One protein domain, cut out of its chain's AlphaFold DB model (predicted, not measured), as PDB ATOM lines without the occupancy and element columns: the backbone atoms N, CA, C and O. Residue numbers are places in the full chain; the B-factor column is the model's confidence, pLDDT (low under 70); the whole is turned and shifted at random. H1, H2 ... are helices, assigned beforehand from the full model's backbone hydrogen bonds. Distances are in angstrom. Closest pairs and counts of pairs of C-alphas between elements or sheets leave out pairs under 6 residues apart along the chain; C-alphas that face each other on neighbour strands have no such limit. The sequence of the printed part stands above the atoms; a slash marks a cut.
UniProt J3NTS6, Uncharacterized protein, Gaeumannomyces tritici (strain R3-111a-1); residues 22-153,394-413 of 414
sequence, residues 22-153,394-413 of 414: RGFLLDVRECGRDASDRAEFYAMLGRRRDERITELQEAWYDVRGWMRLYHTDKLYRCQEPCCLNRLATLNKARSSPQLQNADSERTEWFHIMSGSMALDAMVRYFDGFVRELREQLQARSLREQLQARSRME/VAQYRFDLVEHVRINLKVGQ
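Overview. This is residues 22 to 153 and 394 to 413 of the 414 residues of an uncharacterized protein of Gaeumannomyces tritici (strain R3-111a-1) (UniProt J3NTS6). Two long helices, H2 and H6, cross nearly at right angles as an X, and the last part of H6, residues 137 to 153, sticks out as a free arm. H1 folds back on the first part of H2 as a helical hairpin; from the other end of H2, the chain goes round an open loop of H3, H4 and H5 and returns to H6, while H7 lies beside H6 near the crossing. The printed part has 152 residues, with seven named helices in the order H1 to H7 and no named strand: the class is all helix. It is loose, with a radius of gyration of the C-alphas of 20.4 A and spans of 62 by 42 by 38 A.

Arrangement. H1, residues 22 to 34, and H2, residues 38 to 77, form a helical hairpin: they touch, closest at the C-alphas of Cys 31 and Phe 41, 5.8 A apart, and run opposite ways at a tilt of 36 degrees, only just steep. H2 is the hub, touching three helices. H3, residues 81 to 94, touches H2 with residues 83 to 87 alone, closest at the C-alphas of Leu 75 and Cys 83, 5.4 A apart, at a steep tilt of 60 degrees, opposite ways. H4, residues 97 to 100, is apart from H2. H5, residues 102 to 114, is apart from H3; it is close to H2 but not clearly touching, with the closest C-alphas, Arg 64 and Trp 109, 6.9 A apart, and is about perpendicular to it at 79 degrees. H6, residues 119 to 153, touches H2 with residues 126 to 130 alone, closest at the C-alphas of Ala 59 and Val 130, 6.3 A apart, about perpendicular at 76 degrees. H7, residues 394 to 410, is near H2, and close to H6 but not clearly touching, at a shallow tilt of 17 degrees, opposite ways; the closest C-alphas, Phe 129 and Val 394, are 7.6 A apart. Every O i to N i+4 pair is within hydrogen-bond range in H1, H2, H3, H5, H6 and H7; H4 is too short for such a pair.

Along the chain. H1 begins at C-alpha 22, (446.653, 368.533, 315.925). H2 measures 56.6 A from first to last C-alpha, and H6 51.2 A, ending at C-alpha 153, (442.820, 397.388, 345.121). H7, 24.5 A long, ends at C-alpha 410, (461.051, 381.529, 292.015).

Size, cuts and confidence. The two C-alphas farthest apart are those of Pro 81 and Glu 153, 64.5 A. Residues 154 to 393 are not printed, and C-alphas 153 and 394 are 34.2 A apart across the cut. The links printed whole are tight. Mean pLDDT of the printed part is 78.9; residues 93 to 104 and 394 to 413 are under 70.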
ATOM      1  N   ARG A  22     446.128 368.082 314.633       85.19
ATOM      2  CA  ARG A  22     446.653 368.533 315.925       85.19
ATOM      3  C   ARG A  22     445.700 369.500 316.629       85.19
ATOM      4  O   ARG A  22     445.510 369.357 317.833       85.19
ATOM      5  N   GLY A  23     445.114 370.453 315.904       84.81
ATOM      6  CA  GLY A  23     444.104 371.362 316.446       84.81
ATOM      7  C   GLY A  23     442.903 370.590 316.989       84.81
ATOM      8  O   GLY A  23     442.512 370.787 318.137       84.81
ATOM      9  N   PHE A  24     442.408 369.627 316.212       87.75
ATOM     10  CA  PHE A  24     441.288 368.784 316.622       87.75
ATOM     11  C   PHE A  24     441.595 367.977 317.895       87.75
ATOM     12  O   PHE A  24     440.774 367.911 318.806       87.75
ATOM     13  N   LEU A  25     442.798 367.402 318.006       89.31
ATOM     14  CA  LEU A  25     443.207 366.683 319.216       89.31
ATOM     15  C   LEU A  25     443.232 367.569 320.468       89.31
ATOM     16  O   LEU A  25     442.947 367.075 321.558       89.31
ATOM     17  N   LEU A  26     443.604 368.844 320.337       89.50
ATOM     18  CA  LEU A  26     443.585 369.782 321.461       89.50
ATOM     19  C   LEU A  26     442.150 370.054 321.916       89.50
ATOM     20  O   LEU A  26     441.877 369.936 323.106       89.50
ATOM     21  N   ASP A  27     441.244 370.301 320.972       90.12
ATOM     22  CA  ASP A  27     439.822 370.520 321.257       90.12
ATOM     23  C   ASP A  27     439.180 369.293 321.928       90.12
ATOM     24  O   ASP A  27     438.441 369.422 322.902       90.12
ATOM     25  N   VAL A  28     439.514 368.084 321.463       92.38
ATOM     26  CA  VAL A  28     439.067 366.826 322.085       92.38
ATOM     27  C   VAL A  28     439.578 366.695 323.518       92.38
ATOM     28  O   VAL A  28     438.825 366.285 324.399       92.38
ATOM     29  N   ARG A  29     440.846 367.034 323.772       94.06
ATOM     30  CA  ARG A  29     441.425 366.976 325.123       94.06
ATOM     31  C   ARG A  29     440.805 368.005 326.058       94.06
ATOM     32  O   ARG A  29     440.572 367.683 327.215       94.06
ATOM     33  N   GLU A  30     440.546 369.209 325.564       92.00
ATOM     34  CA  GLU A  30     439.874 370.271 326.313       92.00
ATOM     35  C   GLU A  30     438.448 369.855 326.686       92.00
ATOM     36  O   GLU A  30     438.127 369.779 327.868       92.00
ATOM     37  N   CYS A  31     437.642 369.429 325.708       94.62
ATOM     38  CA  CYS A  31     436.290 368.932 325.970       94.62
ATOM     39  C   CYS A  31     436.294 367.721 326.912       94.62
ATOM     40  O   CYS A  31     435.427 367.602 327.767       94.62
ATOM     41  N   GLY A  32     437.267 366.816 326.767       96.00
ATOM     42  CA  GLY A  32     437.396 365.634 327.621       96.00
ATOM     43  C   GLY A  32     437.810 365.950 329.058       96.00
ATOM     44  O   GLY A  32     437.446 365.206 329.961       96.00
ATOM     45  N   ARG A  33     438.563 367.032 329.277       97.25
ATOM     46  CA  ARG A  33     438.936 367.508 330.617       97.25
ATOM     47  C   ARG A  33     437.756 368.172 331.325       97.25
ATOM     48  O   ARG A  33     437.634 368.039 332.537       97.25
ATOM     49  N   ASP A  34     436.937 368.891 330.568       95.75
ATOM     50  CA  ASP A  34     435.922 369.786 331.121       95.75
ATOM     51  C   ASP A  34     434.533 369.121 331.227       95.75
ATOM     52  O   ASP A  34     433.690 369.583 331.994       95.75
ATOM     53  N   ALA A  35     434.294 368.020 330.505       96.69
ATOM     54  CA  ALA A  35     433.054 367.253 330.584       96.69
ATOM     55  C   ALA A  35     433.016 366.317 331.801       96.69
ATOM     56  O   ALA A  35     433.965 365.582 332.075       96.69
ATOM     57  N   SER A  36     431.873 366.281 332.485       96.94
ATOM     58  CA  SER A  36     431.631 365.383 333.619       96.94
ATOM     59  C   SER A  36     431.207 363.975 333.193       96.94
ATOM     60  O   SER A  36     431.492 362.998 333.890       96.94
ATOM     61  N   ASP A  37     430.562 363.850 332.031       96.94
ATOM     62  CA  ASP A  37     430.125 362.577 331.472       96.94
ATOM     63  C   ASP A  37     430.256 362.510 329.939       96.94
ATOM     64  O   ASP A  37     430.644 363.458 329.249       96.94
ATOM     65  N   ARG A  38     429.937 361.336 329.384       93.12
ATOM     66  CA  ARG A  38     430.039 361.074 327.945       93.12
ATOM     67  C   ARG A  38     429.064 361.919 327.119       93.12
ATOM     68  O   ARG A  38     429.418 362.314 326.011       93.12
ATOM     69  N   ALA A  39     427.843 362.142 327.595       93.75
ATOM     70  CA  ALA A  39     426.848 362.910 326.853       93.75
ATOM     71  C   ALA A  39     427.258 364.387 326.789       93.75
ATOM     72  O   ALA A  39     427.226 364.993 325.715       93.75
ATOM     73  N   GLU A  40     427.731 364.931 327.909       94.19
ATOM     74  CA  GLU A  40     428.281 366.276 328.001       94.19
ATOM     75  C   GLU A  40     429.510 366.443 327.104       94.19
ATOM     76  O   GLU A  40     429.579 367.416 326.357       94.19
ATOM     77  N   PHE A  41     430.420 365.465 327.073       94.19
ATOM     78  CA  PHE A  41     431.588 365.485 326.189       94.19
ATOM     79  C   PHE A  41     431.212 365.678 324.712       94.19
ATOM     80  O   PHE A  41     431.775 366.539 324.032       94.19
ATOM     81  N   TYR A  42     430.234 364.924 324.199       90.56
ATOM     82  CA  TYR A  42     429.797 365.081 322.807       90.56
ATOM     83  C   TYR A  42     429.027 366.382 322.571       90.56
ATOM     84  O   TYR A  42     429.170 366.981 321.504       90.56
ATOM     85  N   ALA A  43     428.252 366.851 323.552       92.19
ATOM     86  CA  ALA A  43     427.600 368.155 323.471       92.19
ATOM     87  C   ALA A  43     428.629 369.302 323.440       92.19
ATOM     88  O   ALA A  43     428.472 370.257 322.679       92.19
ATOM     89  N   MET A  44     429.705 369.206 324.228       94.00
ATOM     90  CA  MET A  44     430.830 370.145 324.216       94.00
ATOM     91  C   MET A  44     431.574 370.116 322.889       94.00
ATOM     92  O   MET A  44     431.766 371.174 322.297       94.00
ATOM     93  N   LEU A  45     431.904 368.929 322.369       90.94
ATOM     94  CA  LEU A  45     432.495 368.811 321.039       90.94
ATOM     95  C   LEU A  45     431.604 369.475 319.990       90.94
ATOM     96  O   LEU A  45     432.086 370.310 319.231       90.94
ATOM     97  N   GLY A  46     430.303 369.167 319.979       88.56
ATOM     98  CA  GLY A  46     429.330 369.783 319.076       88.56
ATOM     99  C   GLY A  46     429.379 371.313 319.103       88.56
ATOM    100  O   GLY A  46     429.539 371.925 318.051       88.56
ATOM    101  N   ARG A  47     429.343 371.917 320.300       90.94
ATOM    102  CA  ARG A  47     429.492 373.373 320.480       90.94
ATOM    103  C   ARG A  47     430.826 373.889 319.946       90.94
ATOM    104  O   ARG A  47     430.850 374.853 319.187       90.94
ATOM    105  N   ARG A  48     431.919 373.191 320.254       89.50
ATOM    106  CA  ARG A  48     433.270 373.542 319.811       89.50
ATOM    107  C   ARG A  48     433.404 373.548 318.285       89.50
ATOM    108  O   ARG A  48     434.124 374.379 317.734       89.50
ATOM    109  N   ARG A  49     432.681 372.670 317.577       87.19
ATOM    110  CA  ARG A  49     432.575 372.708 316.104       87.19
ATOM    111  C   ARG A  49     432.005 374.019 315.611       87.19
ATOM    112  O   ARG A  49     432.504 374.583 314.645       87.19
ATOM    113  N   ASP A  50     430.898 374.422 316.216       86.38
ATOM    114  CA  ASP A  50     430.091 375.526 315.735       86.38
ATOM    115  C   ASP A  50     430.835 376.833 316.024       86.38
ATOM    116  O   ASP A  50     430.972 377.667 315.133       86.38
ATOM    117  N   GLU A  51     431.471 376.934 317.198       88.94
ATOM    118  CA  GLU A  51     432.471 377.963 317.503       88.94
ATOM    119  C   GLU A  51     433.583 377.992 316.454       88.94
ATOM    120  O   GLU A  51     433.896 379.049 315.916       88.94
ATOM    121  N   ARG A  52     434.156 376.835 316.104       85.38
ATOM    122  CA  ARG A  52     435.234 376.758 315.113       85.38
ATOM    123  C   ARG A  52     434.808 377.258 313.736       85.38
ATOM    124  O   ARG A  52     435.597 377.906 313.054       85.38
ATOM    125  N   ILE A  53     433.584 376.951 313.314       84.44
ATOM    126  CA  ILE A  53     433.032 377.446 312.049       84.44
ATOM    127  C   ILE A  53     432.925 378.970 312.089       84.44
ATOM    128  O   ILE A  53     433.362 379.619 311.139       84.44
ATOM    129  N   THR A  54     432.397 379.533 313.175       86.94
ATOM    130  CA  THR A  54     432.295 380.986 313.363       86.94
ATOM    131  C   THR A  54     433.672 381.644 313.343       86.94
ATOM    132  O   THR A  54     433.906 382.549 312.549       86.94
ATOM    133  N   GLU A  55     434.629 381.119 314.111       87.88
ATOM    134  CA  GLU A  55     435.997 381.640 314.143       87.88
ATOM    135  C   GLU A  55     436.675 381.600 312.760       87.88
ATOM    136  O   GLU A  55     437.420 382.505 312.391       87.88
ATOM    137  N   LEU A  56     436.435 380.548 311.968       85.56
ATOM    138  CA  LEU A  56     436.962 380.448 310.605       85.56
ATOM    139  C   LEU A  56     436.292 381.432 309.646       85.56
ATOM    140  O   LEU A  56     436.940 381.908 308.713       85.56
ATOM    141  N   GLN A  57     435.007 381.733 309.841       85.81
ATOM    142  CA  GLN A  57     434.319 382.771 309.076       85.81
ATOM    143  C   GLN A  57     434.879 384.157 309.403       85.81
ATOM    144  O   GLN A  57     435.124 384.930 308.482       85.81
ATOM    145  N   GLU A  58     435.140 384.447 310.675       85.88
ATOM    146  CA  GLU A  58     435.787 385.690 311.110       85.88
ATOM    147  C   GLU A  58     437.205 385.802 310.541       85.88
ATOM    148  O   GLU A  58     437.521 386.757 309.832       85.88
ATOM    149  N   ALA A  59     438.019 384.758 310.717       86.19
ATOM    150  CA  ALA A  59     439.367 384.699 310.163       86.19
ATOM    151  C   ALA A  59     439.395 384.857 308.641       86.19
ATOM    152  O   ALA A  59     440.325 385.443 308.091       86.19
ATOM    153  N   TRP A  60     438.381 384.350 307.937       86.25
ATOM    154  CA  TRP A  60     438.255 384.557 306.502       86.25
ATOM    155  C   TRP A  60     438.167 386.040 306.140       86.25
ATOM    156  O   TRP A  60     438.830 386.471 305.194       86.25
ATOM    157  N   TYR A  61     437.378 386.826 306.875       85.50
ATOM    158  CA  TYR A  61     437.251 388.258 306.615       85.50
ATOM    159  C   TYR A  61     438.578 388.993 306.821       85.50
ATOM    160  O   TYR A  61     438.965 389.777 305.945       85.50
ATOM    161  N   ASP A  62     439.299 388.673 307.897       85.56
ATOM    162  CA  ASP A  62     440.599 389.266 308.225       85.56
ATOM    163  C   ASP A  62     441.670 388.910 307.190       85.56
ATOM    164  O   ASP A  62     442.319 389.785 306.604       85.56
ATOM    165  N   VAL A  63     441.820 387.613 306.904       83.69
ATOM    166  CA  VAL A  63     442.806 387.102 305.946       83.69
ATOM    167  C   VAL A  63     442.526 387.653 304.555       83.69
ATOM    168  O   VAL A  63     443.450 388.118 303.889       83.69
ATOM    169  N   ARG A  64     441.260 387.683 304.124       83.56
ATOM    170  CA  ARG A  64     440.862 388.311 302.858       83.56
ATOM    171  C   ARG A  64     441.253 389.786 302.829       83.56
ATOM    172  O   ARG A  64     441.770 390.246 301.813       83.56
ATOM    173  N   GLY A  65     441.023 390.528 303.913       83.38
ATOM    174  CA  GLY A  65     441.424 391.932 304.025       83.38
ATOM    175  C   GLY A  65     442.929 392.108 303.821       83.38
ATOM    176  O   GLY A  65     443.366 392.904 302.988       83.38
ATOM    177  N   TRP A  66     443.741 391.297 304.498       81.75
ATOM    178  CA  TRP A  66     445.198 391.359 304.358       81.75
ATOM    179  C   TRP A  66     445.692 390.914 302.993       81.75
ATOM    180  O   TRP A  66     446.595 391.537 302.437       81.75
ATOM    181  N   MET A  67     445.100 389.864 302.434       79.62
ATOM    182  CA  MET A  67     445.436 389.404 301.097       79.62
ATOM    183  C   MET A  67     445.081 390.448 300.060       79.62
ATOM    184  O   MET A  67     445.900 390.696 299.186       79.62
ATOM    185  N   ARG A  68     443.935 391.120 300.186       81.38
ATOM    186  CA  ARG A  68     443.587 392.247 299.322       81.38
ATOM    187  C   ARG A  68     444.665 393.313 299.360       81.38
ATOM    188  O   ARG A  68     445.150 393.682 298.296       81.38
ATOM    189  N   LEU A  69     445.075 393.758 300.546       81.69
ATOM    190  CA  LEU A  69     446.129 394.766 300.692       81.69
ATOM    191  C   LEU A  69     447.445 394.301 300.062       81.69
ATOM    192  O   LEU A  69     448.030 395.018 299.254       81.69
ATOM    193  N   TYR A  70     447.874 393.076 300.365       80.12
ATOM    194  CA  TYR A  70     449.114 392.510 299.842       80.12
ATOM    195  C   TYR A  70     449.099 392.350 298.319       80.12
ATOM    196  O   TYR A  70     450.034 392.766 297.637       80.12
ATOM    197  N   HIS A  71     448.041 391.753 297.770       76.56
ATOM    198  CA  HIS A  71     447.917 391.528 296.333       76.56
ATOM    199  C   HIS A  71     447.817 392.849 295.584       76.56
ATOM    200  O   HIS A  71     448.420 392.993 294.527       76.56
ATOM    201  N   THR A  72     447.089 393.812 296.141       77.38
ATOM    202  CA  THR A  72     446.944 395.146 295.565       77.38
ATOM    203  C   THR A  72     448.294 395.864 295.540       77.38
ATOM    204  O   THR A  72     448.720 396.291 294.471       77.38
ATOM    205  N   ASP A  73     449.032 395.896 296.656       81.31
ATOM    206  CA  ASP A  73     450.391 396.464 296.716       81.31
ATOM    207  C   ASP A  73     451.345 395.786 295.717       81.31
ATOM    208  O   ASP A  73     452.062 396.451 294.969       81.31
ATOM    209  N   LYS A  74     451.312 394.452 295.622       77.75
ATOM    210  CA  LYS A  74     452.120 393.697 294.652       77.75
ATOM    211  C   LYS A  74     451.760 394.012 293.205       77.75
ATOM    212  O   LYS A  74     452.663 394.151 292.383       77.75
ATOM    213  N   LEU A  75     450.469 394.115 292.896       77.31
ATOM    214  CA  LEU A  75     449.995 394.466 291.561       77.31
ATOM    215  C   LEU A  75     450.403 395.892 291.188       77.31
ATOM    216  O   LEU A  75     450.849 396.096 290.067       77.31
ATOM    217  N   TYR A  76     450.345 396.844 292.124       77.38
ATOM    218  CA  TYR A  76     450.821 398.212 291.894       77.38
ATOM    219  C   TYR A  76     452.334 398.296 291.655       77.38
ATOM    220  O   TYR A  76     452.791 399.162 290.913       77.38
ATOM    221  N   ARG A  77     453.123 397.394 292.248       82.19
ATOM    222  CA  ARG A  77     454.585 397.345 292.052       82.19
ATOM    223  C   ARG A  77     455.016 396.590 290.794       82.19
ATOM    224  O   ARG A  77     456.163 396.722 290.372       82.19
ATOM    225  N   CYS A  78     454.137 395.780 290.217       80.62
ATOM    226  CA  CYS A  78     454.420 394.979 289.036       80.62
ATOM    227  C   CYS A  78     454.023 395.753 287.769       80.62
ATOM    228  O   CYS A  78     452.840 395.915 287.484       80.62
ATOM    229  N   GLN A  79     455.010 396.210 286.992       81.31
ATOM    230  CA  GLN A  79     454.771 396.934 285.730       81.31
ATOM    231  C   GLN A  79     454.480 396.010 284.534       81.31
ATOM    232  O   GLN A  79     454.237 396.491 283.430       81.31
ATOM    233  N   GLU A  80     454.486 394.691 284.739       85.81
ATOM    234  CA  GLU A  80     454.216 393.737 283.666       85.81
ATOM    235  C   GLU A  80     452.758 393.836 283.175       85.81
ATOM    236  O   GLU A  80     451.833 393.980 283.989       85.81
ATOM    237  N   PRO A  81     452.504 393.675 281.860       79.69
ATOM    238  CA  PRO A  81     451.160 393.770 281.286       79.69
ATOM    239  C   PRO A  81     450.135 392.829 281.939       79.69
ATOM    240  O   PRO A  81     448.956 393.167 282.047       79.69
ATOM    241  N   CYS A  82     450.565 391.657 282.416       76.94
ATOM    242  CA  CYS A  82     449.692 390.699 283.099       76.94
ATOM    243  C   CYS A  82     449.193 391.216 284.464       76.94
ATOM    244  O   CYS A  82     448.037 390.985 284.824       76.94
ATOM    245  N   CYS A  83     450.023 391.961 285.198       77.88
ATOM    246  CA  CYS A  83     449.670 392.578 286.475       77.88
ATOM    247  C   CYS A  83     448.777 393.805 286.273       77.88
ATOM    248  O   CYS A  83     447.773 393.951 286.968       77.88
ATOM    249  N   LEU A  84     449.090 394.641 285.278       76.62
ATOM    250  CA  LEU A  84     448.304 395.829 284.939       76.62
ATOM    251  C   LEU A  84     446.897 395.468 284.444       76.62
ATOM    252  O   LEU A  84     445.919 396.064 284.890       76.62
ATOM    253  N   ASN A  85     446.767 394.439 283.598       78.31
ATOM    254  CA  ASN A  85     445.460 393.937 283.156       78.31
ATOM    255  C   ASN A  85     444.642 393.362 284.319       78.31
ATOM    256  O   ASN A  85     443.430 393.582 284.406       78.31
ATOM    257  N   ARG A  86     445.294 392.655 285.249       75.19
ATOM    258  CA  ARG A  86     444.634 392.122 286.446       75.19
ATOM    259  C   ARG A  86     444.186 393.236 287.391       75.19
ATOM    260  O   ARG A  86     443.066 393.188 287.890       75.19
ATOM    261  N   LEU A  87     445.009 394.266 287.575       76.81
ATOM    262  CA  LEU A  87     444.673 395.459 288.351       76.81
ATOM    263  C   LEU A  87     443.509 396.238 287.718       76.81
ATOM    264  O   LEU A  87     442.577 396.625 288.414       76.81
ATOM    265  N   ALA A  88     443.513 396.409 286.394       77.31
ATOM    266  CA  ALA A  88     442.411 397.030 285.662       77.31
ATOM    267  C   ALA A  88     441.105 396.230 285.805       77.31
ATOM    268  O   ALA A  88     440.037 396.816 285.981       77.31
ATOM    269  N   THR A  89     441.191 394.897 285.791       75.75
ATOM    270  CA  THR A  89     440.043 394.005 286.008       75.75
ATOM    271  C   THR A  89     439.493 394.139 287.428       75.75
ATOM    272  O   THR A  89     438.289 394.315 287.587       75.75
ATOM    273  N   LEU A  90     440.362 394.150 288.445       72.19
ATOM    274  CA  LEU A  90     439.973 394.372 289.844       72.19
ATOM    275  C   LEU A  90     439.330 395.749 290.054       72.19
ATOM    276  O   LEU A  90     438.291 395.855 290.702       72.19
ATOM    277  N   ASN A  91     439.898 396.804 289.465       75.12
ATOM    278  CA  ASN A  91     439.334 398.152 289.549       75.12
ATOM    279  C   ASN A  91     437.963 398.231 288.866       75.12
ATOM    280  O   ASN A  91     437.026 398.789 289.430       75.12
ATOM    281  N   LYS A  92     437.811 397.606 287.692       75.81
ATOM    282  CA  LYS A  92     436.526 397.519 286.984       75.81
ATOM    283  C   LYS A  92     435.486 396.722 287.776       75.81
ATOM    284  O   LYS A  92     434.322 397.111 287.805       75.81
ATOM    285  N   ALA A  93     435.902 395.635 288.424       67.56
ATOM    286  CA  ALA A  93     435.053 394.838 289.301       67.56
ATOM    287  C   ALA A  93     434.572 395.654 290.511       67.56
ATOM    288  O   ALA A  93     433.386 395.631 290.827       67.56
ATOM    289  N   ARG A  94     435.458 396.457 291.116       67.31
ATOM    290  CA  ARG A  94     435.141 397.355 292.238       67.31
ATOM    291  C   ARG A  94     434.141 398.453 291.865       67.31
ATOM    292  O   ARG A  94     433.338 398.857 292.698       67.31
ATOM    293  N   SER A  95     434.175 398.922 290.620       68.94
ATOM    294  CA  SER A  95     433.223 399.912 290.098       68.94
ATOM    295  C   SER A  95     431.884 399.308 289.653       68.94
ATOM    296  O   SER A  95     430.966 400.059 289.331       68.94
ATOM    297  N   SER A  96     431.757 397.977 289.603       63.28
ATOM    298  CA  SER A  96     430.529 397.315 289.164       63.28
ATOM    299  C   SER A  96     429.580 397.072 290.346       63.28
ATOM    300  O   SER A  96     429.928 396.324 291.262       63.28
ATOM    301  N   PRO A  97     428.345 397.607 290.327       58.62
ATOM    302  CA  PRO A  97     427.364 397.376 291.391       58.62
ATOM    303  C   PRO A  97     426.934 395.902 291.506       58.62
ATOM    304  O   PRO A  97     426.422 395.483 292.537       58.62
ATOM    305  N   GLN A  98     427.184 395.088 290.474       53.28
ATOM    306  CA  GLN A  98     426.812 393.670 290.425       53.28
ATOM    307  C   GLN A  98     427.775 392.755 291.212       53.28
ATOM    308  O   GLN A  98     427.408 391.635 291.560       53.28
ATOM    309  N   LEU A  99     428.987 393.235 291.526       50.94
ATOM    310  CA  LEU A  99     429.997 392.521 292.322       50.94
ATOM    311  C   LEU A  99     429.902 392.807 293.828       50.94
ATOM    312  O   LEU A  99     430.701 392.293 294.603       50.94
ATOM    313  N   GLN A 100     428.893 393.571 294.256       53.81
ATOM    314  CA  GLN A 100     428.609 393.798 295.676       53.81
ATOM    315  C   GLN A 100     428.009 392.572 296.383       53.81
ATOM    316  O   GLN A 100     427.817 392.597 297.597       53.81
ATOM    317  N   ASN A 101     427.733 391.479 295.661       61.81
ATOM    318  CA  ASN A 101     427.382 390.217 296.300       61.81
ATOM    319  C   ASN A 101     428.611 389.649 297.023       61.81
ATOM    320  O   ASN A 101     429.549 389.167 296.383       61.81
ATOM    321  N   ALA A 102     428.568 389.670 298.359       62.31
ATOM    322  CA  ALA A 102     429.623 389.170 299.245       62.31
ATOM    323  C   ALA A 102     430.087 387.744 298.889       62.31
ATOM    324  O   ALA A 102     431.271 387.426 299.018       62.31
ATOM    325  N   ASP A 103     429.183 386.908 298.371       68.12
ATOM    326  CA  ASP A 103     429.494 385.546 297.935       68.12
ATOM    327  C   ASP A 103     430.370 385.503 296.674       68.12
ATOM    328  O   ASP A 103     431.297 384.698 296.604       68.12
ATOM    329  N   SER A 104     430.151 386.399 295.707       69.06
ATOM    330  CA  SER A 104     430.959 386.455 294.479       69.06
ATOM    331  C   SER A 104     432.395 386.877 294.784       69.06
ATOM    332  O   SER A 104     433.346 386.299 294.260       69.06
ATOM    333  N   GLU A 105     432.555 387.864 295.666       72.50
ATOM    334  CA  GLU A 105     433.866 388.319 296.120       72.50
ATOM    335  C   GLU A 105     434.582 387.220 296.926       72.50
ATOM    336  O   GLU A 105     435.778 386.978 296.751       72.50
ATOM    337  N   ARG A 106     433.847 386.498 297.781       74.25
ATOM    338  CA  ARG A 106     434.377 385.366 298.550       74.25
ATOM    339  C   ARG A 106     434.905 384.256 297.642       74.25
ATOM    340  O   ARG A 106     436.003 383.751 297.883       74.25
ATOM    341  N   THR A 107     434.162 383.903 296.598       78.06
ATOM    342  CA  THR A 107     434.574 382.896 295.613       78.06
ATOM    343  C   THR A 107     435.823 383.327 294.842       78.06
ATOM    344  O   THR A 107     436.735 382.523 294.666       78.06
ATOM    345  N   GLU A 108     435.921 384.595 294.440       79.38
ATOM    346  CA  GLU A 108     437.105 385.111 293.743       79.38
ATOM    347  C   GLU A 108     438.371 384.994 294.599       79.38
ATOM    348  O   GLU A 108     439.375 384.431 294.155       79.38
ATOM    349  N   TRP A 109     438.328 385.458 295.851       80.38
ATOM    350  CA  TRP A 109     439.487 385.365 296.745       80.38
ATOM    351  C   TRP A 109     439.852 383.922 297.072       80.38
ATOM    352  O   TRP A 109     441.037 383.590 297.118       80.38
ATOM    353  N   PHE A 110     438.863 383.038 297.207       81.69
ATOM    354  CA  PHE A 110     439.122 381.607 297.315       81.69
ATOM    355  C   PHE A 110     439.894 381.073 296.104       81.69
ATOM    356  O   PHE A 110     440.892 380.374 296.284       81.69
ATOM    357  N   HIS A 111     439.507 381.447 294.883       80.56
ATOM    358  CA  HIS A 111     440.247 381.055 293.684       80.56
ATOM    359  C   HIS A 111     441.682 381.584 293.687       80.56
ATOM    360  O   HIS A 111     442.607 380.820 293.415       80.56
ATOM    361  N   ILE A 112     441.887 382.848 294.065       81.75
ATOM    362  CA  ILE A 112     443.223 383.454 294.169       81.75
ATOM    363  C   ILE A 112     444.108 382.667 295.148       81.75
ATOM    364  O   ILE A 112     445.237 382.302 294.811       81.75
ATOM    365  N   MET A 113     443.593 382.352 296.337       77.88
ATOM    366  CA  MET A 113     444.336 381.580 297.338       77.88
ATOM    367  C   MET A 113     444.597 380.144 296.888       77.88
ATOM    368  O   MET A 113     445.728 379.672 296.961       77.88
ATOM    369  N   SER A 114     443.582 379.459 296.362       81.38
ATOM    370  CA  SER A 114     443.722 378.074 295.895       81.38
ATOM    371  C   SER A 114     444.708 377.929 294.728       81.38
ATOM    372  O   SER A 114     445.316 376.876 294.569       81.38
ATOM    373  N   GLY A 115     444.915 378.992 293.942       80.19
ATOM    374  CA  GLY A 115     445.932 379.035 292.891       80.19
ATOM    375  C   GLY A 115     447.358 379.285 293.398       80.19
ATOM    376  O   GLY A 115     448.306 379.095 292.643       80.19
ATOM    377  N   SER A 116     447.527 379.715 294.652       78.00
ATOM    378  CA  SER A 116     448.833 380.039 295.257       78.00
ATOM    379  C   SER A 116     449.256 379.071 296.362       78.00
ATOM    380  O   SER A 116     450.439 379.003 296.698       78.00
ATOM    381  N   MET A 117     448.316 378.305 296.921       80.31
ATOM    382  CA  MET A 117     448.557 377.358 298.006       80.31
ATOM    383  C   MET A 117     447.713 376.093 297.833       80.31
ATOM    384  O   MET A 117     446.541 376.149 297.467       80.31
ATOM    385  N   ALA A 118     448.294 374.940 298.172       84.44
ATOM    386  CA  ALA A 118     447.545 373.689 298.268       84.44
ATOM    387  C   ALA A 118     446.468 373.769 299.366       84.44
ATOM    388  O   ALA A 118     446.658 374.447 300.380       84.44
ATOM    389  N   LEU A 119     445.368 373.022 299.207       80.94
ATOM    390  CA  LEU A 119     444.247 373.032 300.155       80.94
ATOM    391  C   LEU A 119     444.687 372.714 301.591       80.94
ATOM    392  O   LEU A 119     444.329 373.447 302.506       80.94
ATOM    393  N   ASP A 120     445.537 371.706 301.786       81.06
ATOM    394  CA  ASP A 120     446.042 371.343 303.119       81.06
ATOM    395  C   ASP A 120     446.881 372.451 303.767       81.06
ATOM    396  O   ASP A 120     446.909 372.582 304.991       81.06
ATOM    397  N   ALA A 121     447.591 373.241 302.956       84.69
ATOM    398  CA  ALA A 121     448.364 374.379 303.435       84.69
ATOM    399  C   ALA A 121     447.442 375.543 303.816       84.69
ATOM    400  O   ALA A 121     447.664 376.170 304.848       84.69
ATOM    401  N   MET A 122     446.379 375.784 303.038       83.69
ATOM    402  CA  MET A 122     445.339 376.747 303.407       83.69
ATOM    403  C   MET A 122     444.671 376.343 304.724       83.69
ATOM    404  O   MET A 122     444.621 377.151 305.644       83.69
ATOM    405  N   VAL A 123     444.240 375.085 304.864       84.75
ATOM    406  CA  VAL A 123     443.626 374.584 306.106       84.75
ATOM    407  C   VAL A 123     444.568 374.773 307.294       84.75
ATOM    408  O   VAL A 123     444.151 375.337 308.297       84.75
ATOM    409  N   ARG A 124     445.847 374.388 307.181       86.50
ATOM    410  CA  ARG A 124     446.842 374.602 308.248       86.50
ATOM    411  C   ARG A 124     447.049 376.078 308.591       86.50
ATOM    412  O   ARG A 124     447.172 376.410 309.768       86.50
ATOM    413  N   TYR A 125     447.078 376.955 307.589       87.12
ATOM    414  CA  TYR A 125     447.222 378.395 307.794       87.12
ATOM    415  C   TYR A 125     446.034 378.977 308.565       87.12
ATOM    416  O   TYR A 125     446.228 379.588 309.613       87.12
ATOM    417  N   PHE A 126     444.808 378.738 308.089       87.19
ATOM    418  CA  PHE A 126     443.596 379.203 308.766       87.19
ATOM    419  C   PHE A 126     443.456 378.579 310.155       87.19
ATOM    420  O   PHE A 126     443.078 379.263 311.107       87.19
ATOM    421  N   ASP A 127     443.821 377.304 310.298       86.00
ATOM    422  CA  ASP A 127     443.787 376.617 311.580       86.00
ATOM    423  C   ASP A 127     444.678 377.301 312.625       86.00
ATOM    424  O   ASP A 127     444.225 377.604 313.738       86.00
ATOM    425  N   GLY A 128     445.929 377.563 312.233       88.44
ATOM    426  CA  GLY A 128     446.926 378.245 313.047       88.44
ATOM    427  C   GLY A 128     446.538 379.686 313.354       88.44
ATOM    428  O   GLY A 128     446.622 380.093 314.511       88.44
ATOM    429  N   PHE A 129     446.042 380.418 312.353       88.38
ATOM    430  CA  PHE A 129     445.577 381.794 312.505       88.38
ATOM    431  C   PHE A 129     444.481 381.905 313.565       88.38
ATOM    432  O   PHE A 129     444.604 382.680 314.509       88.38
ATOM    433  N   VAL A 130     443.436 381.079 313.461       89.69
ATOM    434  CA  VAL A 130     442.333 381.111 314.424       89.69
ATOM    435  C   VAL A 130     442.807 380.747 315.831       89.69
ATOM    436  O   VAL A 130     442.363 381.335 316.816       89.69
ATOM    437  N   ARG A 131     443.690 379.750 315.957       87.44
ATOM    438  CA  ARG A 131     444.243 379.375 317.266       87.44
ATOM    439  C   ARG A 131     445.006 380.534 317.898       87.44
ATOM    440  O   ARG A 131     444.807 380.811 319.075       87.44
ATOM    441  N   GLU A 132     445.828 381.225 317.116       88.88
ATOM    442  CA  GLU A 132     446.545 382.398 317.600       88.88
ATOM    443  C   GLU A 132     445.584 383.531 317.984       88.88
ATOM    444  O   GLU A 132     445.747 384.131 319.046       88.88
ATOM    445  N   LEU A 133     444.558 383.794 317.171       88.62
ATOM    446  CA  LEU A 133     443.555 384.814 317.469       88.62
ATOM    447  C   LEU A 133     442.855 384.529 318.806       88.62
ATOM    448  O   LEU A 133     442.727 385.424 319.640       88.62
ATOM    449  N   ARG A 134     442.489 383.266 319.067       88.00
ATOM    450  CA  ARG A 134     441.918 382.857 320.358       88.00
ATOM    451  C   ARG A 134     442.887 383.093 321.513       88.00
ATOM    452  O   ARG A 134     442.491 383.674 322.521       88.00
ATOM    453  N   GLU A 135     444.148 382.681 321.368       89.56
ATOM    454  CA  GLU A 135     445.187 382.916 322.381       89.56
ATOM    455  C   GLU A 135     445.345 384.422 322.678       89.56
ATOM    456  O   GLU A 135     445.461 384.823 323.837       89.56
ATOM    457  N   GLN A 136     445.291 385.276 321.651       89.38
ATOM    458  CA  GLN A 136     445.370 386.730 321.809       89.38
ATOM    459  C   GLN A 136     444.147 387.320 322.517       89.38
ATOM    460  O   GLN A 136     444.310 388.163 323.403       89.38
ATOM    461  N   LEU A 137     442.935 386.883 322.161       88.62
ATOM    462  CA  LEU A 137     441.699 387.324 322.812       88.62
ATOM    463  C   LEU A 137     441.675 386.920 324.291       88.62
ATOM    464  O   LEU A 137     441.382 387.750 325.153       88.62
ATOM    465  N   GLN A 138     442.078 385.686 324.603       89.69
ATOM    466  CA  GLN A 138     442.209 385.212 325.983       89.69
ATOM    467  C   GLN A 138     443.257 386.018 326.764       89.69
ATOM    468  O   GLN A 138     443.000 386.454 327.886       89.69
ATOM    469  N   ALA A 139     444.423 386.284 326.165       92.38
ATOM    470  CA  ALA A 139     445.463 387.090 326.797       92.38
ATOM    471  C   ALA A 139     445.016 388.541 327.048       92.38
ATOM    472  O   ALA A 139     445.367 389.122 328.078       92.38
ATOM    473  N   ARG A 140     444.242 389.133 326.128       93.25
ATOM    474  CA  ARG A 140     443.665 390.474 326.292       93.25
ATOM    475  C   ARG A 140     442.659 390.499 327.442       93.25
ATOM    476  O   ARG A 140     442.814 391.317 328.344       93.25
ATOM    477  N   SER A 141     441.724 389.552 327.458       94.38
ATOM    478  CA  SER A 141     440.723 389.423 328.523       94.38
ATOM    479  C   SER A 141     441.369 389.261 329.904       94.38
ATOM    480  O   SER A 141     441.007 389.959 330.851       94.38
ATOM    481  N   LEU A 142     442.411 388.427 330.014       94.69
ATOM    482  CA  LEU A 142     443.147 388.251 331.267       94.69
ATOM    483  C   LEU A 142     443.833 389.548 331.723       94.69
ATOM    484  O   LEU A 142     443.800 389.890 332.905       94.69
ATOM    485  N   ARG A 143     444.452 390.295 330.799       94.25
ATOM    486  CA  ARG A 143     445.080 391.587 331.121       94.25
ATOM    487  C   ARG A 143     444.056 392.603 331.609       94.25
ATOM    488  O   ARG A 143     444.320 393.286 332.593       94.25
ATOM    489  N   GLU A 144     442.906 392.688 330.955       94.94
ATOM    490  CA  GLU A 144     441.812 393.575 331.360       94.94
ATOM    491  C   GLU A 144     441.287 393.208 332.750       94.94
ATOM    492  O   GLU A 144     441.119 394.084 333.599       94.94
ATOM    493  N   GLN A 145     441.132 391.912 333.037       94.06
ATOM    494  CA  GLN A 145     440.715 391.431 334.353       94.06
ATOM    495  C   GLN A 145     441.725 391.795 335.453       94.06
ATOM    496  O   GLN A 145     441.338 392.254 336.531       94.06
ATOM    497  N   LEU A 146     443.025 391.637 335.186       94.31
ATOM    498  CA  LEU A 146     444.083 392.019 336.125       94.31
ATOM    499  C   LEU A 146     444.133 393.537 336.348       94.31
ATOM    500  O   LEU A 146     444.285 393.985 337.485       94.31
ATOM    501  N   GLN A 147     443.955 394.336 335.293       93.56
ATOM    502  CA  GLN A 147     443.874 395.793 335.412       93.56
ATOM    503  C   GLN A 147     442.644 396.228 336.216       93.56
ATOM    504  O   GLN A 147     442.759 397.088 337.089       93.56
ATOM    505  N   ALA A 148     441.485 395.613 335.974       92.75
ATOM    506  CA  ALA A 148     440.270 395.873 336.738       92.75
ATOM    507  C   ALA A 148     440.462 395.540 338.226       92.75
ATOM    508  O   ALA A 148     440.094 396.334 339.093       92.75
ATOM    509  N   ARG A 149     441.117 394.412 338.531       93.00
ATOM    510  CA  ARG A 149     441.457 394.023 339.905       93.00
ATOM    511  C   ARG A 149     442.405 395.025 340.570       93.00
ATOM    512  O   ARG A 149     442.132 395.454 341.686       93.00
ATOM    513  N   SER A 150     443.460 395.452 339.873       92.56
ATOM    514  CA  SER A 150     444.417 396.439 340.393       92.56
ATOM    515  C   SER A 150     443.767 397.799 340.677       92.56
ATOM    516  O   SER A 150     444.075 398.427 341.688       92.56
ATOM    517  N   ARG A 151     442.812 398.242 339.845       90.38
ATOM    518  CA  ARG A 151     442.049 399.479 340.093       90.38
ATOM    519  C   ARG A 151     441.206 399.400 341.366       90.38
ATOM    520  O   ARG A 151     441.166 400.370 342.117       90.38
ATOM    521  N   MET A 152     440.568 398.258 341.627       89.56
ATOM    522  CA  MET A 152     439.786 398.063 342.856       89.56
ATOM    523  C   MET A 152     440.658 398.004 344.114       89.56
ATOM    524  O   MET A 152     440.226 398.447 345.176       89.56
ATOM    525  N   GLU A 153     441.874 397.473 344.005       86.56
ATOM    526  CA  GLU A 153     442.820 397.388 345.121       86.56
ATOM    527  C   GLU A 153     443.435 398.759 345.452       86.56
ATOM    528  O   GLU A 153     443.457 399.160 346.613       86.56
ATOM    529  N   VAL A 394     451.347 387.011 314.558       47.91
ATOM    530  CA  VAL A 394     450.630 387.456 313.349       47.91
ATOM    531  C   VAL A 394     451.541 388.189 312.353       47.91
ATOM    532  O   VAL A 394     451.441 387.969 311.145       47.91
ATOM    533  N   ALA A 395     452.456 389.042 312.827       46.91
ATOM    534  CA  ALA A 395     453.425 389.715 311.961       46.91
ATOM    535  C   ALA A 395     454.447 388.719 311.382       46.91
ATOM    536  O   ALA A 395     454.864 388.865 310.233       46.91
ATOM    537  N   GLN A 396     454.783 387.672 312.145       47.47
ATOM    538  CA  GLN A 396     455.624 386.562 311.693       47.47
ATOM    539  C   GLN A 396     454.924 385.749 310.593       47.47
ATOM    540  O   GLN A 396     455.523 385.527 309.551       47.47
ATOM    541  N   TYR A 397     453.637 385.407 310.747       45.69
ATOM    542  CA  TYR A 397     452.860 384.732 309.695       45.69
ATOM    543  C   TYR A 397     452.644 385.602 308.456       45.69
ATOM    544  O   TYR A 397     452.609 385.074 307.347       45.69
ATOM    545  N   ARG A 398     452.535 386.930 308.605       51.78
ATOM    546  CA  ARG A 398     452.597 387.857 307.463       51.78
ATOM    547  C   ARG A 398     453.929 387.716 306.732       51.78
ATOM    548  O   ARG A 398     453.931 387.628 305.512       51.78
ATOM    549  N   PHE A 399     455.044 387.670 307.454       45.50
ATOM    550  CA  PHE A 399     456.364 387.520 306.846       45.50
ATOM    551  C   PHE A 399     456.548 386.141 306.194       45.50
ATOM    552  O   PHE A 399     457.019 386.065 305.063       45.50
ATOM    553  N   ASP A 400     456.090 385.072 306.848       49.03
ATOM    554  CA  ASP A 400     456.192 383.697 306.357       49.03
ATOM    555  C   ASP A 400     455.257 383.437 305.170       49.03
ATOM    556  O   ASP A 400     455.660 382.770 304.225       49.03
ATOM    557  N   LEU A 401     454.049 384.011 305.136       52.09
ATOM    558  CA  LEU A 401     453.178 383.950 303.955       52.09
ATOM    559  C   LEU A 401     453.827 384.683 302.769       52.09
ATOM    560  O   LEU A 401     453.794 384.202 301.637       52.09
ATOM    561  N   VAL A 402     454.474 385.822 303.028       53.75
ATOM    562  CA  VAL A 402     455.184 386.604 302.009       53.75
ATOM    563  C   VAL A 402     456.437 385.887 301.498       53.75
ATOM    564  O   VAL A 402     456.671 385.889 300.288       53.75
ATOM    565  N   GLU A 403     457.218 385.250 302.370       51.91
ATOM    566  CA  GLU A 403     458.403 384.461 302.001       51.91
ATOM    567  C   GLU A 403     458.022 383.136 301.324       51.91
ATOM    568  O   GLU A 403     458.595 382.787 300.295       51.91
ATOM    569  N   HIS A 404     456.994 382.431 301.801       47.12
ATOM    570  CA  HIS A 404     456.550 381.165 301.210       47.12
ATOM    571  C   HIS A 404     455.951 381.360 299.806       47.12
ATOM    572  O   HIS A 404     456.192 380.543 298.912       47.12
ATOM    573  N   VAL A 405     455.233 382.463 299.566       51.78
ATOM    574  CA  VAL A 405     454.779 382.851 298.216       51.78
ATOM    575  C   VAL A 405     455.968 383.255 297.333       51.78
ATOM    576  O   VAL A 405     456.012 382.905 296.154       51.78
ATOM    577  N   ARG A 406     456.978 383.935 297.891       49.25
ATOM    578  CA  ARG A 406     458.195 384.331 297.163       49.25
ATOM    579  C   ARG A 406     459.041 383.133 296.719       49.25
ATOM    580  O   ARG A 406     459.577 383.162 295.613       49.25
ATOM    581  N   ILE A 407     459.160 382.105 297.558       44.72
ATOM    582  CA  ILE A 407     459.916 380.880 297.260       44.72
ATOM    583  C   ILE A 407     459.221 380.079 296.150       44.72
ATOM    584  O   ILE A 407     459.870 379.707 295.177       44.72
ATOM    585  N   ASN A 408     457.898 379.902 296.223       40.47
ATOM    586  CA  ASN A 408     457.147 379.148 295.211       40.47
ATOM    587  C   ASN A 408     457.118 379.829 293.831       40.47
ATOM    588  O   ASN A 408     457.086 379.144 292.815       40.47
ATOM    589  N   LEU A 409     457.174 381.164 293.772       46.00
ATOM    590  CA  LEU A 409     457.229 381.897 292.500       46.00
ATOM    591  C   LEU A 409     458.608 381.849 291.824       46.00
ATOM    592  O   LEU A 409     458.675 381.942 290.602       46.00
ATOM    593  N   LYS A 410     459.700 381.682 292.584       42.16
ATOM    594  CA  LYS A 410     461.051 381.529 292.015       42.16
ATOM    595  C   LYS A 410     461.275 380.156 291.383       42.16
ATOM    596  O   LYS A 410     461.925 380.078 290.353       42.16
ATOM    597  N   VAL A 411     460.698 379.104 291.961       46.50
ATOM    598  CA  VAL A 411     460.818 377.729 291.441       46.50
ATOM    599  C   VAL A 411     460.031 377.530 290.133       46.50
ATOM    600  O   VAL A 411     460.287 376.581 289.410       46.50
ATOM    601  N   GLY A 412     459.094 378.425 289.797       39.38
ATOM    602  CA  GLY A 412     458.362 378.393 288.523       39.38
ATOM    603  C   GLY A 412     458.993 379.202 287.380       39.38
ATOM    604  O   GLY A 412     458.387 379.281 286.314       39.38
ATOM    605  N   GLN A 413     460.141 379.855 287.603       42.47
ATOM    606  CA  GLN A 413     460.866 380.642 286.589       42.47
ATOM    607  C   GLN A 413     462.222 380.032 286.183       42.47
ATOM    608  O   GLN A 413     462.868 380.567 285.281       42.47
TER     609      GLN A 413